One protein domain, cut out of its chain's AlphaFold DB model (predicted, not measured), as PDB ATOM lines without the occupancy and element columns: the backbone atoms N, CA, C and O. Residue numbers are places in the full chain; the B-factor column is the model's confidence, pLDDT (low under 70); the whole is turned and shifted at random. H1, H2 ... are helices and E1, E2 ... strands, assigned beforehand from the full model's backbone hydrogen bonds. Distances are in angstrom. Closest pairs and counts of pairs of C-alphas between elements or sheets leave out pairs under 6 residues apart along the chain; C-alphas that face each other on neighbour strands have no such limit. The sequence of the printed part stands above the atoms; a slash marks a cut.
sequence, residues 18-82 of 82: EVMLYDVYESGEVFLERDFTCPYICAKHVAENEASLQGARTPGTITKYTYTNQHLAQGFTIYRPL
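This is residues 18 to 82 of the 82 residues of an uncharacterized protein of Opitutae bacterium (UniProt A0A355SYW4). A small twisted sheet of three strands, E2, E1 and E3, makes a wall, and the long unnamed stretch of residues 52 to 75 is looped over to one side of it together with the one short helix, H1. The turn of the E1 and E2 hairpin lies at one end of the longest axis and H1 at the other. The printed part has 65 residues, with the named elements E1, E2, H1 and E3 in that order along the chain; the sheet's order is E2, E1, E3, antiparallel throughout. The class is mixed, helices and strands, with under half of the residues in named elements. The whole is compact, with a radius of gyration of the C-alphas of 11.1 A, and its spans of 36 by 24 by 17 A make it only just elongated.

E1, the longest strand by residues, covers residues 18 to 24 and is 19.6 A long; its C-alpha 18 is at (-17.464, -21.277, 2.767). E2 is residues 30 to 34, 13.2 A long. E3 is residues 76 to 81, 16.6 A long, and ends with C-alpha 81 at (-15.460, -24.376, 7.990). H1 is residues 43 to 51, 12.4 A long, with C-alpha 43 at (-24.395, -21.232, 11.289).

E1 is the inner strand, and E2 and E3 are the edge strands. E1 and E2 form a hairpin, antiparallel at 161 degrees between their directions; N 21 and O 33 are 2.7 A apart and N 31 and O 23 are 2.9 A apart, both within hydrogen-bond range. E1 and E3 are antiparallel at 139 degrees, and C-alphas 21 and 77, which face each other, are 4.7 A apart. Across this pair N 18 and O 80 are within hydrogen-bond range at 2.8 A, as are N 76 and O 22 at 2.9 A. The sheet is only just strongly twisted, with C-alphas up to 4.4 A off its best plane. H1 is only just on the sheet, with 5 pairs of C-alphas within 10 A, and only grazes it with residues 46 to 50. E2, H1 and E3 form a split strand-helix-strand unit, two strands running the same way with a helix between them along the chain and E1 between them in the sheet; its crossover is right-handed. In H1 every O i to N i+4 pair is within hydrogen-bond range.

The two C-alphas farthest apart, those of Ser 27 and Lys 44, are 36.1 A apart, while those of Glu 18 and Leu 82, the first and last printed, are 6.5 A apart. The printed part has no cut, and Leu 82 is the chain's last residue. The link from E1 to E2 is tight, that from E2 to H1 short, and that from H1 to E3 long, with 24 residues. The mean pLDDT of the printed part is 94.4, and no printed residue of this model is under 70.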
ATOM      1  N   GLU A  18     -17.461 -21.440   4.222       97.44
ATOM      2  CA  GLU A  18     -17.464 -21.277   2.767       97.44
ATOM      3  C   GLU A  18     -18.375 -22.349   2.151       97.44
ATOM      4  O   GLU A  18     -18.352 -23.517   2.552       97.44
ATOM      5  N   VAL A  19     -19.205 -21.949   1.193       97.31
ATOM      6  CA  VAL A  19     -20.163 -22.834   0.526       97.31
ATOM      7  C   VAL A  19     -19.571 -23.319  -0.786       97.31
ATOM      8  O   VAL A  19     -19.188 -22.515  -1.635       97.31
ATOM      9  N   MET A  20     -19.543 -24.633  -0.977       97.38
ATOM     10  CA  MET A  20     -19.107 -25.255  -2.223       97.38
ATOM     11  C   MET A  20     -20.262 -26.022  -2.862       97.38
ATOM     12  O   MET A  20     -21.102 -26.591  -2.164       97.38
ATOM     13  N   LEU A  21     -20.278 -26.074  -4.186       96.25
ATOM     14  CA  LEU A  21     -21.064 -27.003  -4.980       96.25
ATOM     15  C   LEU A  21     -20.196 -28.218  -5.287       96.25
ATOM     16  O   LEU A  21     -19.059 -28.070  -5.734       96.25
ATOM     17  N   TYR A  22     -20.733 -29.400  -5.016       96.44
ATOM     18  CA  TYR A  22     -20.069 -30.670  -5.246       96.44
ATOM     19  C   TYR A  22     -20.919 -31.560  -6.146       96.44
ATOM     20  O   TYR A  22     -22.096 -31.795  -5.857       96.44
ATOM     21  N   ASP A  23     -20.299 -32.089  -7.196       96.81
ATOM     22  CA  ASP A  23     -20.881 -33.102  -8.064       96.81
ATOM     23  C   ASP A  23     -19.813 -34.066  -8.599       96.81
ATOM     24  O   ASP A  23     -18.612 -33.791  -8.554       96.81
ATOM     25  N   VAL A  24     -20.261 -35.206  -9.115       96.25
ATOM     26  CA  VAL A  24     -19.429 -36.191  -9.812       96.25
ATOM     27  C   VAL A  24     -20.149 -36.583 -11.094       96.25
ATOM     28  O   VAL A  24     -21.266 -37.099 -11.045       96.25
ATOM     29  N   TYR A  25     -19.514 -36.340 -12.237       92.56
ATOM     30  CA  TYR A  25     -20.062 -36.668 -13.551       92.56
ATOM     31  C   TYR A  25     -19.833 -38.139 -13.912       92.56
ATOM     32  O   TYR A  25     -18.947 -38.798 -13.371       92.56
ATOM     33  N   GLU A  26     -20.598 -38.659 -14.877       92.25
ATOM     34  CA  GLU A  26     -20.469 -40.049 -15.353       92.25
ATOM     35  C   GLU A  26     -19.066 -40.373 -15.898       92.25
ATOM     36  O   GLU A  26     -18.629 -41.522 -15.851       92.25
ATOM     37  N   SER A  27     -18.331 -39.358 -16.365       94.56
ATOM     38  CA  SER A  27     -16.926 -39.461 -16.782       94.56
ATOM     39  C   SER A  27     -15.954 -39.740 -15.625       94.56
ATOM     40  O   SER A  27     -14.786 -40.039 -15.873       94.56
ATOM     41  N   GLY A  28     -16.406 -39.622 -14.372       93.12
ATOM     42  CA  GLY A  28     -15.576 -39.650 -13.167       93.12
ATOM     43  C   GLY A  28     -14.955 -38.297 -12.807       93.12
ATOM     44  O   GLY A  28     -14.219 -38.204 -11.826       93.12
ATOM     45  N   GLU A  29     -15.237 -37.247 -13.581       95.75
ATOM     46  CA  GLU A  29     -14.828 -35.882 -13.258       95.75
ATOM     47  C   GLU A  29     -15.569 -35.372 -12.013       95.75
ATOM     48  O   GLU A  29     -16.777 -35.561 -11.871       95.75
ATOM     49  N   VAL A  30     -14.833 -34.723 -11.111       96.12
ATOM     50  CA  VAL A  30     -15.377 -34.128  -9.886       96.12
ATOM     51  C   VAL A  30     -15.507 -32.627 -10.085       96.12
ATOM     52  O   VAL A  30     -14.508 -31.938 -10.290       96.12
ATOM     53  N   PHE A  31     -16.726 -32.119  -9.954       95.19
ATOM     54  CA  PHE A  31     -16.984 -30.692  -9.865       95.19
ATOM     55  C   PHE A  31     -16.960 -30.288  -8.392       95.19
ATOM     56  O   PHE A  31     -17.763 -30.770  -7.595       95.19
ATOM     57  N   LEU A  32     -16.016 -29.429  -8.013       96.12
ATOM     58  CA  LEU A  32     -15.929 -28.881  -6.664       96.12
ATOM     59  C   LEU A  32     -15.528 -27.412  -6.738       96.12
ATOM     60  O   LEU A  32     -14.346 -27.071  -6.738       96.12
ATOM     61  N   GLU A  33     -16.524 -26.538  -6.770       95.62
ATOM     62  CA  GLU A  33     -16.315 -25.096  -6.884       95.62
ATOM     63  C   GLU A  33     -17.114 -24.334  -5.838       95.62
ATOM     64  O   GLU A  33     -18.088 -24.833  -5.281       95.62
ATOM     65  N   ARG A  34     -16.690 -23.107  -5.535       95.88
ATOM     66  CA  ARG A  34     -17.423 -22.250  -4.605       95.88
ATOM     67  C   ARG A  34     -18.768 -21.863  -5.207       95.88
ATOM     68  O   ARG A  34     -18.851 -21.483  -6.370       95.88
ATOM     69  N   ASP A  35     -19.807 -21.879  -4.385       95.69
ATOM     70  CA  ASP A  35     -21.125 -21.421  -4.795       95.69
ATOM     71  C   ASP A  35     -21.138 -19.892  -4.948       95.69
ATOM     72  O   ASP A  35     -21.012 -19.148  -3.977       95.69
ATOM     73  N   PHE A  36     -21.297 -19.401  -6.176       91.38
ATOM     74  CA  PHE A  36     -21.348 -17.962  -6.445       91.38
ATOM     75  C   PHE A  36     -22.651 -17.300  -5.977       91.38
ATOM     76  O   PHE A  36     -22.686 -16.080  -5.827       91.38
ATOM     77  N   THR A  37     -23.705 -18.079  -5.720       92.38
ATOM     78  CA  THR A  37     -25.008 -17.563  -5.275       92.38
ATOM     79  C   THR A  37     -25.023 -17.253  -3.780       92.38
ATOM     80  O   THR A  37     -25.696 -16.319  -3.348       92.38
ATOM     81  N   CYS A  38     -24.229 -17.980  -2.991       95.12
ATOM     82  CA  CYS A  38     -24.068 -17.758  -1.558       95.12
ATOM     83  C   CYS A  38     -22.684 -18.255  -1.102       95.12
ATOM     84  O   CYS A  38     -22.597 -19.319  -0.500       95.12
ATOM     85  N   PRO A  39     -21.587 -17.527  -1.384       96.19
ATOM     86  CA  PRO A  39     -20.225 -18.030  -1.168       96.19
ATOM     87  C   PRO A  39     -19.854 -18.235   0.305       96.19
ATOM     88  O   PRO A  39     -19.003 -19.070   0.609       96.19
ATOM     89  N   TYR A  40     -20.486 -17.497   1.223       97.44
ATOM     90  CA  TYR A  40     -20.237 -17.592   2.660       97.44
ATOM     91  C   TYR A  40     -21.544 -17.615   3.450       97.44
ATOM     92  O   TYR A  40     -22.446 -16.810   3.213       97.44
ATOM     93  N   ILE A  41     -21.645 -18.490   4.448       97.75
ATOM     94  CA  ILE A  41     -22.889 -18.708   5.192       97.75
ATOM     95  C   ILE A  41     -22.636 -18.800   6.703       97.75
ATOM     96  O   ILE A  41     -21.626 -19.345   7.151       97.75
ATOM     97  N   CYS A  42     -23.523 -18.211   7.511       97.88
ATOM     98  CA  CYS A  42     -23.458 -18.309   8.974       97.88
ATOM     99  C   CYS A  42     -24.164 -19.572   9.480       97.88
ATOM    100  O   CYS A  42     -25.039 -20.109   8.806       97.88
ATOM    101  N   ALA A  43     -23.849 -20.004  10.704       97.75
ATOM    102  CA  ALA A  43     -24.395 -21.232  11.289       97.75
ATOM    103  C   ALA A  43     -25.935 -21.283  11.300       97.75
ATOM    104  O   ALA A  43     -26.515 -22.332  11.033       97.75
ATOM    105  N   LYS A  44     -26.599 -20.141  11.545       98.00
ATOM    106  CA  LYS A  44     -28.065 -20.039  11.476       98.00
ATOM    107  C   LYS A  44     -28.578 -20.414  10.083       98.00
ATOM    108  O   LYS A  44     -29.416 -21.301   9.958       98.00
ATOM    109  N   HIS A  45     -28.052 -19.761   9.048       98.19
ATOM    110  CA  HIS A  45     -28.496 -20.005   7.681       98.19
ATOM    111  C   HIS A  45     -28.050 -21.373   7.164       98.19
ATOM    112  O   HIS A  45     -28.761 -21.925   6.345       98.19
ATOM    113  N   VAL A  46     -26.956 -21.970   7.659       97.81
ATOM    114  CA  VAL A  46     -26.633 -23.383   7.368       97.81
ATOM    115  C   VAL A  46     -27.766 -24.291   7.836       97.81
ATOM    116  O   VAL A  46     -28.270 -25.085   7.050       97.81
ATOM    117  N   ALA A  47     -28.196 -24.155   9.093       97.75
ATOM    118  CA  ALA A  47     -29.260 -24.988   9.644       97.75
ATOM    119  C   ALA A  47     -30.584 -24.814   8.881       97.75
ATOM    120  O   ALA A  47     -31.245 -25.800   8.564       97.75
ATOM    121  N   GLU A  48     -30.949 -23.575   8.542       97.88
ATOM    122  CA  GLU A  48     -32.145 -23.279   7.742       97.88
ATOM    123  C   GLU A  48     -32.034 -23.842   6.317       97.88
ATOM    124  O   GLU A  48     -32.982 -24.443   5.814       97.88
ATOM    125  N   ASN A  49     -30.863 -23.718   5.687       96.69
ATOM    126  CA  ASN A  49     -30.609 -24.246   4.349       96.69
ATOM    127  C   ASN A  49     -30.753 -25.772   4.318       96.69
ATOM    128  O   ASN A  49     -31.430 -26.302   3.442       96.69
ATOM    129  N   GLU A  50     -30.183 -26.467   5.302       96.56
ATOM    130  CA  GLU A  50     -30.291 -27.922   5.435       96.56
ATOM    131  C   GLU A  50     -31.717 -28.378   5.733       96.56
ATOM    132  O   GLU A  50     -32.198 -29.336   5.133       96.56
ATOM    133  N   ALA A  51     -32.423 -27.672   6.617       96.94
ATOM    134  CA  ALA A  51     -33.821 -27.966   6.910       96.94
ATOM    135  C   ALA A  51     -34.731 -27.765   5.684       96.94
ATOM    136  O   ALA A  51     -35.758 -28.428   5.564       96.94
ATOM    137  N   SER A  52     -34.352 -26.861   4.774       94.62
ATOM    138  CA  SER A  52     -35.079 -26.575   3.531       94.62
ATOM    139  C   SER A  52     -34.758 -27.515   2.366       94.62
ATOM    140  O   SER A  52     -35.352 -27.364   1.293       94.62
ATOM    141  N   LEU A  53     -33.809 -28.440   2.547       94.12
ATOM    142  CA  LEU A  53     -33.304 -29.300   1.483       94.12
ATOM    143  C   LEU A  53     -34.444 -30.074   0.813       94.12
ATOM    144  O   LEU A  53     -35.226 -30.764   1.467       94.12
ATOM    145  N   GLN A  54     -34.492 -30.005  -0.517       93.50
ATOM    146  CA  GLN A  54     -35.379 -30.828  -1.336       93.50
ATOM    147  C   GLN A  54     -34.555 -31.664  -2.314       93.50
ATOM    148  O   GLN A  54     -33.797 -31.123  -3.125       93.50
ATOM    149  N   GLY A  55     -34.737 -32.984  -2.253       89.44
ATOM    150  CA  GLY A  55     -33.965 -33.961  -3.019       89.44
ATOM    151  C   GLY A  55     -33.084 -34.825  -2.116       89.44
ATOM    152  O   GLY A  55     -33.349 -34.961  -0.924       89.44
ATOM    153  N   ALA A  56     -32.050 -35.426  -2.696       89.88
ATOM    154  CA  ALA A  56     -31.063 -36.231  -1.985       89.88
ATOM    155  C   ALA A  56     -29.662 -35.699  -2.284       89.88
ATOM    156  O   ALA A  56     -29.393 -35.272  -3.402       89.88
ATOM    157  N   ARG A  57     -28.757 -35.772  -1.304       92.00
ATOM    158  CA  ARG A  57     -27.341 -35.414  -1.478       92.00
ATOM    159  C   ARG A  57     -26.594 -36.510  -2.229       92.00
ATOM    160  O   ARG A  57     -25.776 -37.231  -1.660       92.00
ATOM    161  N   THR A  58     -26.916 -36.632  -3.506       92.75
ATOM    162  CA  THR A  58     -26.373 -37.649  -4.396       92.75
ATOM    163  C   THR A  58     -25.788 -36.957  -5.624       92.75
ATOM    164  O   THR A  58     -26.502 -36.167  -6.255       92.75
ATOM    165  N   PRO A  59     -24.524 -37.235  -5.990       93.62
ATOM    166  CA  PRO A  59     -23.973 -36.785  -7.266       93.62
ATOM    167  C   PRO A  59     -24.859 -37.207  -8.442       93.62
ATOM    168  O   PRO A  59     -25.570 -38.209  -8.360       93.62
ATOM    169  N   GLY A  60     -24.852 -36.443  -9.528       90.50
ATOM    170  CA  GLY A  60     -25.707 -36.712 -10.683       90.50
ATOM    171  C   GLY A  60     -27.144 -36.201 -10.543       90.50
ATOM    172  O   GLY A  60     -27.914 -36.267 -11.497       90.50
ATOM    173  N   THR A  61     -27.538 -35.693  -9.371       91.19
ATOM    174  CA  THR A  61     -28.907 -35.221  -9.107       91.19
ATOM    175  C   THR A  61     -28.924 -33.750  -8.722       91.19
ATOM    176  O   THR A  61     -27.943 -33.227  -8.210       91.19
ATOM    177  N   ILE A  62     -30.040 -33.063  -8.960       92.00
ATOM    178  CA  ILE A  62     -30.203 -31.661  -8.557       92.00
ATOM    179  C   ILE A  62     -30.763 -31.620  -7.136       92.00
ATOM    180  O   ILE A  62     -31.897 -32.044  -6.903       92.00
ATOM    181  N   THR A  63     -30.001 -31.047  -6.204       93.75
ATOM    182  CA  THR A  63     -30.487 -30.747  -4.849       93.75
ATOM    183  C   THR A  63     -30.838 -29.272  -4.718       93.75
ATOM    184  O   THR A  63     -30.008 -28.410  -5.008       93.75
ATOM    185  N   LYS A  64     -32.051 -28.965  -4.252       94.31
ATOM    186  CA  LYS A  64     -32.506 -27.581  -4.061       94.31
ATOM    187  C   LYS A  64     -32.367 -27.155  -2.609       94.31
ATOM    188  O   LYS A  64     -32.674 -27.927  -1.702       94.31
ATOM    189  N   TYR A  65     -31.979 -25.900  -2.424       94.62
ATOM    190  CA  TYR A  65     -31.834 -25.256  -1.126       94.62
ATOM    191  C   TYR A  65     -32.469 -23.862  -1.155       94.62
ATOM    192  O   TYR A  65     -32.670 -23.291  -2.228       94.62
ATOM    193  N   THR A  66     -32.785 -23.294   0.011       95.19
ATOM    194  CA  THR A  66     -33.339 -21.932   0.093       95.19
ATOM    195  C   THR A  66     -32.320 -20.840  -0.242       95.19
ATOM    196  O   THR A  66     -32.712 -19.841  -0.837       95.19
ATOM    197  N   TYR A  67     -31.040 -21.005   0.114       95.94
ATOM    198  CA  TYR A  67     -30.020 -19.960  -0.077       95.94
ATOM    199  C   TYR A  67     -28.917 -20.343  -1.061       95.94
ATOM    200  O   TYR A  67     -28.404 -19.480  -1.765       95.94
ATOM    201  N   THR A  68     -28.522 -21.614  -1.089       95.19
ATOM    202  CA  THR A  68     -27.420 -22.116  -1.925       95.19
ATOM    203  C   THR A  68     -27.958 -22.816  -3.174       95.19
ATOM    204  O   THR A  68     -29.163 -23.038  -3.300       95.19
ATOM    205  N   ASN A  69     -27.086 -23.139  -4.127       92.94
ATOM    206  CA  ASN A  69     -27.408 -23.813  -5.386       92.94
ATOM    207  C   ASN A  69     -28.612 -23.204  -6.147       92.94
ATOM    208  O   ASN A  69     -29.438 -23.923  -6.716       92.94
ATOM    209  N   GLN A  70     -28.748 -21.870  -6.157       89.69
ATOM    210  CA  GLN A  70     -29.949 -21.198  -6.693       89.69
ATOM    211  C   GLN A  70     -30.114 -21.328  -8.218       89.69
ATOM    212  O   GLN A  70     -31.190 -21.064  -8.750       89.69
ATOM    213  N   HIS A  71     -29.075 -21.766  -8.932       85.25
ATOM    214  CA  HIS A  71     -29.125 -22.009 -10.378       85.25
ATOM    215  C   HIS A  71     -29.517 -23.440 -10.752       85.25
ATOM    216  O   HIS A  71     -29.476 -23.778 -11.932       85.25
ATOM    217  N   LEU A  72     -29.917 -24.264  -9.774       82.38
ATOM    218  CA  LEU A  72     -30.257 -25.672  -9.991       82.38
ATOM    219  C   LEU A  72     -29.102 -26.440 -10.647       82.38
ATOM    220  O   LEU A  72     -29.336 -27.299 -11.500       82.38
ATOM    221  N   ALA A  73     -27.863 -26.114 -10.263       84.50
ATOM    222  CA  ALA A  73     -26.718 -26.873 -10.724       84.50
ATOM    223  C   ALA A  73     -26.863 -28.323 -10.248       84.50
ATOM    224  O   ALA A  73     -27.422 -28.602  -9.177       84.50
ATOM    225  N   GLN A  74     -26.375 -29.240 -11.076       90.44
ATOM    226  CA  GLN A  74     -26.278 -30.641 -10.706       90.44
ATOM    227  C   GLN A  74     -25.326 -30.793  -9.510       90.44
ATOM    228  O   GLN A  74     -24.376 -30.026  -9.354       90.44
ATOM    229  N   GLY A  75     -25.630 -31.753  -8.644       93.19
ATOM    230  CA  GLY A  75     -24.937 -31.981  -7.389       93.19
ATOM    231  C   GLY A  75     -25.635 -31.341  -6.191       93.19
ATOM    232  O   GLY A  75     -26.854 -31.117  -6.156       93.19
ATOM    233  N   PHE A  76     -24.848 -31.091  -5.152       96.19
ATOM    234  CA  PHE A  76     -25.343 -30.586  -3.880       96.19
ATOM    235  C   PHE A  76     -24.337 -29.677  -3.178       96.19
ATOM    236  O   PHE A  76     -23.137 -29.695  -3.441       96.19
ATOM    237  N   THR A  77     -24.848 -28.866  -2.255       96.88
ATOM    238  CA  THR A  77     -24.034 -27.984  -1.427       96.88
ATOM    239  C   THR A  77     -23.263 -28.759  -0.359       96.88
ATOM    240  O   THR A  77     -23.827 -29.600   0.339       96.88
ATOM    241  N   ILE A  78     -21.991 -28.404  -0.171       96.94
ATOM    242  CA  ILE A  78     -21.182 -28.774   0.994       96.94
ATOM    243  C   ILE A  78     -20.628 -27.518   1.679       96.94
ATOM    244  O   ILE A  78     -20.455 -26.471   1.054       96.94
ATOM    245  N   TYR A  79     -20.325 -27.629   2.972       97.25
ATOM    246  CA  TYR A  79     -19.850 -26.518   3.800       97.25
ATOM    247  C   TYR A  79     -18.415 -26.764   4.262       97.25
ATOM    248  O   TYR A  79     -18.136 -27.781   4.898       97.25
ATOM    249  N   ARG A  80     -17.508 -25.825   3.982       96.56
ATOM    250  CA  ARG A  80     -16.124 -25.836   4.475       96.56
ATOM    251  C   ARG A  80     -15.988 -24.845   5.633       96.56
ATOM    252  O   ARG A  80     -16.222 -23.663   5.404       96.56
ATOM    253  N   PRO A  81     -15.636 -25.283   6.855       95.56
ATOM    254  CA  PRO A  81     -15.460 -24.376   7.990       95.56
ATOM    255  C   PRO A  81     -14.428 -23.271   7.713       95.56
ATOM    256  O   PRO A  81     -13.414 -23.539   7.063       95.56
ATOM    257  N   LEU A  82     -14.703 -22.057   8.207       91.00
ATOM    258  CA  LEU A  82     -13.800 -20.895   8.154       91.00
ATOM    259  C   LEU A  82     -12.895 -20.789   9.388       91.00
ATOM    260  O   LEU A  82     -13.347 -21.184  10.486       91.00
TER     261      LEU A  82